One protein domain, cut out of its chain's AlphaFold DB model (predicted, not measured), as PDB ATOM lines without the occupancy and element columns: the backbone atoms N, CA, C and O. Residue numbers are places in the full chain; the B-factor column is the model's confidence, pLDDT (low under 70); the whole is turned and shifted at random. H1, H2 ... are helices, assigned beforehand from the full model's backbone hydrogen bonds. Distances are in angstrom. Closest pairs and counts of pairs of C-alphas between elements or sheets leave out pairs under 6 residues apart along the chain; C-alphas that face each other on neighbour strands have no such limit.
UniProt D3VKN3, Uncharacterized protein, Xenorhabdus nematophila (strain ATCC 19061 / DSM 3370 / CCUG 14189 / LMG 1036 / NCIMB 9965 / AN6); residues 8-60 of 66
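Overview. This is residues 8 to 60 of the 66 residues of an uncharacterized protein of Xenorhabdus nematophila (strain ATCC 19061 / DSM 3370 / CCUG 14189 / LMG 1036 / NCIMB 9965 / AN6) (UniProt D3VKN3). A long, thin helical hairpin: H1 makes one side, residues 32 to 41 fold back, and H2 completes the other side. The helices meet only near the beginning of H1, and residues 53 to 60 stick out beyond that contact. The printed part has 53 residues, with two named helices, H1 then H2, and no named strand; its class is all helix. It is only just loose, close to extended, with a radius of gyration of the C-alphas of 14.8 A and spans of 50 by 17 by 6 A.

Along the chain. H1, residues 8 to 31, begins at C-alpha 8 (274.028, 191.225, 200.112) and measures 34.9 A. H2, residues 42 to 58, measures 24.5 A and ends at C-alpha 58 (285.946, 187.819, 190.942).

Arrangement. H1 and H2 form a helical hairpin, at a shallow tilt of 12 degrees, opposite ways. H1 touches H2 with residues 10 to 14 alone, and H2 touches H1 with residues 45 to 52 alone; the closest C-alphas, of Leu 10 and Val 48, are 7.2 A apart. Every O i to N i+4 pair is within hydrogen-bond range in H2, and 19 of 20 in H1.

Size, cuts and confidence. The C-alphas farthest apart, of Thr 31 and Gly 60, are 49.8 A apart. The printed part has no cut, and its link is short. Confidence is under 70 at residues 8, 32 to 37, 39 to 45 and 55 to 60.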
ATOM      1  N   ASN A   8     275.150 190.942 199.227       66.75
ATOM      2  CA  ASN A   8     274.028 191.225 200.112       66.75
ATOM      3  C   ASN A   8     274.197 192.540 200.904       66.75
ATOM      4  O   ASN A   8     273.239 193.292 201.070       66.75
ATOM      5  N   GLU A   9     275.414 192.869 201.344       75.75
ATOM      6  CA  GLU A   9     275.712 194.135 202.029       75.75
ATOM      7  C   GLU A   9     275.578 195.332 201.075       75.75
ATOM      8  O   GLU A   9     275.035 196.372 201.455       75.75
ATOM      9  N   LEU A  10     275.988 195.168 199.811       73.75
ATOM     10  CA  LEU A  10     275.809 196.183 198.767       73.75
ATOM     11  C   LEU A  10     274.325 196.420 198.447       73.75
ATOM     12  O   LEU A  10     273.892 197.571 198.351       73.75
ATOM     13  N   LEU A  11     273.528 195.349 198.336       72.44
ATOM     14  CA  LEU A  11     272.076 195.454 198.143       72.44
ATOM     15  C   LEU A  11     271.394 196.135 199.327       72.44
ATOM     16  O   LEU A  11     270.568 197.028 199.129       72.44
ATOM     17  N   LYS A  12     271.755 195.743 200.551       79.31
ATOM     18  CA  LYS A  12     271.198 196.319 201.776       79.31
ATOM     19  C   LYS A  12     271.505 197.814 201.872       79.31
ATOM     20  O   LYS A  12     270.595 198.607 202.092       79.31
ATOM     21  N   SER A  13     272.746 198.217 201.591       78.69
ATOM     22  CA  SER A  13     273.143 199.628 201.586       78.69
ATOM     23  C   SER A  13     272.398 200.466 200.536       78.69
ATOM     24  O   SER A  13     272.054 201.625 200.811       78.69
ATOM     25  N   ASP A  14     272.143 199.929 199.337       76.88
ATOM     26  CA  ASP A  14     271.379 200.645 198.304       76.88
ATOM     27  C   ASP A  14     269.901 200.770 198.690       76.88
ATOM     28  O   ASP A  14     269.319 201.854 198.567       76.88
ATOM     29  N   LEU A  15     269.314 199.700 199.237       79.69
ATOM     30  CA  LEU A  15     267.947 199.702 199.758       79.69
ATOM     31  C   LEU A  15     267.778 200.716 200.892       79.69
ATOM     32  O   LEU A  15     266.856 201.530 200.831       79.69
ATOM     33  N   ASP A  16     268.681 200.741 201.868       84.06
ATOM     34  CA  ASP A  16     268.639 201.708 202.970       84.06
ATOM     35  C   ASP A  16     268.726 203.146 202.449       84.06
ATOM     36  O   ASP A  16     267.937 204.017 202.831       84.06
ATOM     37  N   THR A  17     269.615 203.395 201.482       82.69
ATOM     38  CA  THR A  17     269.735 204.708 200.834       82.69
ATOM     39  C   THR A  17     268.458 205.087 200.078       82.69
ATOM     40  O   THR A  17     268.029 206.248 200.100       82.69
ATOM     41  N   TYR A  18     267.839 204.125 199.392       81.44
ATOM     42  CA  TYR A  18     266.579 204.309 198.685       81.44
ATOM     43  C   TYR A  18     265.444 204.651 199.652       81.44
ATOM     44  O   TYR A  18     264.743 205.643 199.440       81.44
ATOM     45  N   PHE A  19     265.294 203.891 200.740       81.88
ATOM     46  CA  PHE A  19     264.278 204.132 201.761       81.88
ATOM     47  C   PHE A  19     264.482 205.472 202.467       81.88
ATOM     48  O   PHE A  19     263.511 206.209 202.645       81.88
ATOM     49  N   ALA A  20     265.722 205.845 202.790       85.88
ATOM     50  CA  ALA A  20     266.036 207.149 203.372       85.88
ATOM     51  C   ALA A  20     265.623 208.302 202.442       85.88
ATOM     52  O   ALA A  20     264.944 209.244 202.865       85.88
ATOM     53  N   ARG A  21     265.957 208.209 201.146       82.38
ATOM     54  CA  ARG A  21     265.555 209.206 200.140       82.38
ATOM     55  C   ARG A  21     264.043 209.241 199.931       82.38
ATOM     56  O   ARG A  21     263.474 210.329 199.871       82.38
ATOM     57  N   ARG A  22     263.385 208.078 199.876       82.25
ATOM     58  CA  ARG A  22     261.926 207.967 199.737       82.25
ATOM     59  C   ARG A  22     261.210 208.578 200.938       82.25
ATOM     60  O   ARG A  22     260.263 209.334 200.752       82.25
ATOM     61  N   ARG A  23     261.691 208.320 202.158       84.94
ATOM     62  CA  ARG A  23     261.155 208.894 203.402       84.94
ATOM     63  C   ARG A  23     261.323 210.416 203.433       84.94
ATOM     64  O   ARG A  23     260.385 211.111 203.812       84.94
ATOM     65  N   LYS A  24     262.478 210.942 203.003       84.81
ATOM     66  CA  LYS A  24     262.710 212.392 202.878       84.81
ATOM     67  C   LYS A  24     261.773 213.029 201.850       84.81
ATOM     68  O   LYS A  24     261.155 214.043 202.152       84.81
ATOM     69  N   TRP A  25     261.631 212.418 200.672       81.94
ATOM     70  CA  TRP A  25     260.685 212.883 199.658       81.94
ATOM     71  C   TRP A  25     259.254 212.885 200.194       81.94
ATOM     72  O   TRP A  25     258.595 213.905 200.085       81.94
ATOM     73  N   TRP A  26     258.817 211.807 200.853       81.06
ATOM     74  CA  TRP A  26     257.464 211.690 201.401       81.06
ATOM     75  C   TRP A  26     257.147 212.757 202.457       81.06
ATOM     76  O   TRP A  26     256.056 213.321 202.462       81.06
ATOM     77  N   LYS A  27     258.112 213.093 203.325       82.81
ATOM     78  CA  LYS A  27     257.970 214.225 204.256       82.81
ATOM     79  C   LYS A  27     257.828 215.559 203.512       82.81
ATOM     80  O   LYS A  27     256.972 216.358 203.868       82.81
ATOM     81  N   ASN A  28     258.624 215.770 202.465       77.75
ATOM     82  CA  ASN A  28     258.612 217.011 201.690       77.75
ATOM     83  C   ASN A  28     257.344 217.183 200.840       77.75
ATOM     84  O   ASN A  28     256.816 218.294 200.766       77.75
ATOM     85  N   THR A  29     256.824 216.114 200.227       72.38
ATOM     86  CA  THR A  29     255.564 216.157 199.468       72.38
ATOM     87  C   THR A  29     254.358 216.384 200.359       72.38
ATOM     88  O   THR A  29     253.431 217.071 199.944       72.38
ATOM     89  N   ARG A  30     254.387 215.903 201.609       71.81
ATOM     90  CA  ARG A  30     253.333 216.185 202.596       71.81
ATOM     91  C   ARG A  30     253.200 217.681 202.907       71.81
ATOM     92  O   ARG A  30     252.105 218.144 203.190       71.81
ATOM     93  N   THR A  31     254.300 218.430 202.818       73.62
ATOM     94  CA  THR A  31     254.334 219.896 202.987       73.62
ATOM     95  C   THR A  31     254.214 220.687 201.681       73.62
ATOM     96  O   THR A  31     253.944 221.882 201.723       73.62
ATOM     97  N   LYS A  32     254.449 220.065 200.518       68.81
ATOM     98  CA  LYS A  32     254.413 220.719 199.200       68.81
ATOM     99  C   LYS A  32     253.799 219.768 198.159       68.81
ATOM    100  O   LYS A  32     254.534 218.957 197.587       68.81
ATOM    101  N   PRO A  33     252.489 219.880 197.870       65.06
ATOM    102  CA  PRO A  33     251.764 218.906 197.047       65.06
ATOM    103  C   PRO A  33     252.180 218.879 195.564       65.06
ATOM    104  O   PRO A  33     251.834 217.942 194.855       65.06
ATOM    105  N   TYR A  34     252.983 219.841 195.093       68.88
ATOM    106  CA  TYR A  34     253.410 219.950 193.688       68.88
ATOM    107  C   TYR A  34     254.824 219.414 193.401       68.88
ATOM    108  O   TYR A  34     255.391 219.683 192.340       68.88
ATOM    109  N   GLN A  35     255.450 218.683 194.330       66.25
ATOM    110  CA  GLN A  35     256.778 218.127 194.064       66.25
ATOM    111  C   GLN A  35     256.723 216.927 193.115       66.25
ATOM    112  O   GLN A  35     255.943 215.992 193.280       66.25
ATOM    113  N   ARG A  36     257.630 216.954 192.131       68.69
ATOM    114  CA  ARG A  36     257.821 215.909 191.121       68.69
ATOM    115  C   ARG A  36     257.953 214.534 191.788       68.69
ATOM    116  O   ARG A  36     258.626 214.398 192.815       68.69
ATOM    117  N   ALA A  37     257.320 213.527 191.184       69.62
ATOM    118  CA  ALA A  37     257.324 212.157 191.681       69.62
ATOM    119  C   ALA A  37     258.746 211.663 191.981       69.62
ATOM    120  O   ALA A  37     259.694 211.969 191.248       69.62
ATOM    121  N   PHE A  38     258.886 210.883 193.054       70.25
ATOM    122  CA  PHE A  38     260.156 210.274 193.427       70.25
ATOM    123  C   PHE A  38     260.639 209.343 192.314       70.25
ATOM    124  O   PHE A  38     260.172 208.213 192.177       70.25
ATOM    125  N   LYS A  39     261.566 209.828 191.484       67.69
ATOM    126  CA  LYS A  39     262.092 209.060 190.361       67.69
ATOM    127  C   LYS A  39     263.131 208.078 190.888       67.69
ATOM    128  O   LYS A  39     264.246 208.456 191.249       67.69
ATOM    129  N   THR A  40     262.763 206.803 190.925       63.81
ATOM    130  CA  THR A  40     263.711 205.700 191.074       63.81
ATOM    131  C   THR A  40     264.720 205.796 189.935       63.81
ATOM    132  O   THR A  40     264.369 205.682 188.759       63.81
ATOM    133  N   ILE A  41     265.987 206.025 190.265       65.44
ATOM    134  CA  ILE A  41     267.056 206.047 189.271       65.44
ATOM    135  C   ILE A  41     267.331 204.584 188.895       65.44
ATOM    136  O   ILE A  41     268.136 203.925 189.549       65.44
ATOM    137  N   LYS A  42     266.631 204.056 187.877       62.59
ATOM    138  CA  LYS A  42     266.842 202.691 187.344       62.59
ATOM    139  C   LYS A  42     268.332 202.406 187.096       62.59
ATOM    140  O   LYS A  42     268.813 201.340 187.459       62.59
ATOM    141  N   SER A  43     269.083 203.410 186.632       63.06
ATOM    142  CA  SER A  43     270.529 203.293 186.392       63.06
ATOM    143  C   SER A  43     271.358 202.992 187.646       63.06
ATOM    144  O   SER A  43     272.459 202.461 187.532       63.06
ATOM    145  N   ARG A  44     270.855 203.295 188.850       66.88
ATOM    146  CA  ARG A  44     271.567 203.017 190.104       66.88
ATOM    147  C   ARG A  44     271.453 201.546 190.499       66.88
ATOM    148  O   ARG A  44     272.470 200.949 190.833       66.88
ATOM    149  N   ARG A  45     270.260 200.952 190.357       68.44
ATOM    150  CA  ARG A  45     270.042 199.510 190.561       68.44
ATOM    151  C   ARG A  45     270.878 198.675 189.597       68.44
ATOM    152  O   ARG A  45     271.559 197.763 190.047       68.44
ATOM    153  N   ASP A  46     270.904 199.037 188.314       71.31
ATOM    154  CA  ASP A  46     271.710 198.321 187.314       71.31
ATOM    155  C   ASP A  46     273.209 198.393 187.618       71.31
ATOM    156  O   ASP A  46     273.942 197.427 187.411       71.31
ATOM    157  N   LYS A  47     273.680 199.528 188.148       74.00
ATOM    158  CA  LYS A  47     275.081 199.696 188.542       74.00
ATOM    159  C   LYS A  47     275.447 198.810 189.736       74.00
ATOM    160  O   LYS A  47     276.511 198.203 189.709       74.00
ATOM    161  N   VAL A  48     274.558 198.700 190.728       71.25
ATOM    162  CA  VAL A  48     274.722 197.801 191.884       71.25
ATOM    163  C   VAL A  48     274.680 196.339 191.442       71.25
ATOM    164  O   VAL A  48     275.560 195.575 191.820       71.25
ATOM    165  N   LEU A  49     273.745 195.962 190.563       71.62
ATOM    166  CA  LEU A  49     273.675 194.609 190.000       71.62
ATOM    167  C   LEU A  49     274.959 194.241 189.246       71.62
ATOM    168  O   LEU A  49     275.508 193.162 189.443       71.62
ATOM    169  N   ARG A  50     275.484 195.158 188.422       76.62
ATOM    170  CA  ARG A  50     276.776 194.972 187.740       76.62
ATOM    171  C   ARG A  50     277.936 194.832 188.724       76.62
ATOM    172  O   ARG A  50     278.885 194.117 188.427       76.62
ATOM    173  N   GLN A  51     277.889 195.525 189.860       75.12
ATOM    174  CA  GLN A  51     278.908 195.424 190.905       75.12
ATOM    175  C   GLN A  51     278.860 194.069 191.607       75.12
ATOM    176  O   GLN A  51     279.905 193.460 191.785       75.12
ATOM    177  N   ILE A  52     277.659 193.577 191.912       74.31
ATOM    178  CA  ILE A  52     277.431 192.239 192.468       74.31
ATOM    179  C   ILE A  52     277.952 191.171 191.514       74.31
ATOM    180  O   ILE A  52     278.807 190.391 191.907       74.31
ATOM    181  N   ILE A  53     277.546 191.216 190.241       72.19
ATOM    182  CA  ILE A  53     278.013 190.263 189.224       72.19
ATOM    183  C   ILE A  53     279.544 190.289 189.120       72.19
ATOM    184  O   ILE A  53     280.165 189.237 189.044       72.19
ATOM    185  N   LYS A  54     280.178 191.470 189.156       73.56
ATOM    186  CA  LYS A  54     281.647 191.576 189.153       73.56
ATOM    187  C   LYS A  54     282.288 190.995 190.412       73.56
ATOM    188  O   LYS A  54     283.331 190.362 190.299       73.56
ATOM    189  N   CYS A  55     281.712 191.240 191.587       68.50
ATOM    190  CA  CYS A  55     282.205 190.701 192.851       68.50
ATOM    191  C   CYS A  55     282.077 189.175 192.897       68.50
ATOM    192  O   CYS A  55     283.041 188.511 193.265       68.50
ATOM    193  N   ASP A  56     280.941 188.629 192.465       68.06
ATOM    194  CA  ASP A  56     280.696 187.185 192.425       68.06
ATOM    195  C   ASP A  56     281.622 186.498 191.406       68.06
ATOM    196  O   ASP A  56     282.253 185.489 191.719       68.06
ATOM    197  N   LEU A  57     281.812 187.106 190.228       65.56
ATOM    198  CA  LEU A  57     282.722 186.605 189.192       65.56
ATOM    199  C   LEU A  57     284.195 186.660 189.638       65.56
ATOM    200  O   LEU A  57     284.950 185.728 189.376       65.56
ATOM    201  N   ALA A  58     284.603 187.709 190.361       65.44
ATOM    202  CA  ALA A  58     285.946 187.819 190.942       65.44
ATOM    203  C   ALA A  58     286.186 186.837 192.102       65.44
ATOM    204  O   ALA A  58     287.324 186.444 192.344       65.44
ATOM    205  N   ALA A  59     285.128 186.428 192.806       67.31
ATOM    206  CA  ALA A  59     285.181 185.400 193.841       67.31
ATOM    207  C   ALA A  59     285.191 183.967 193.269       67.31
ATOM    208  O   ALA A  59     285.222 183.011 194.040       67.31
ATOM    209  N   GLY A  60     285.152 183.804 191.939       62.09
ATOM    210  CA  GLY A  60     285.078 182.494 191.283       62.09
ATOM    211  C   GLY A  60     283.720 181.803 191.449       62.09
ATOM    212  O   GLY A  60     283.588 180.625 191.124       62.09
TER     213      GLY A  60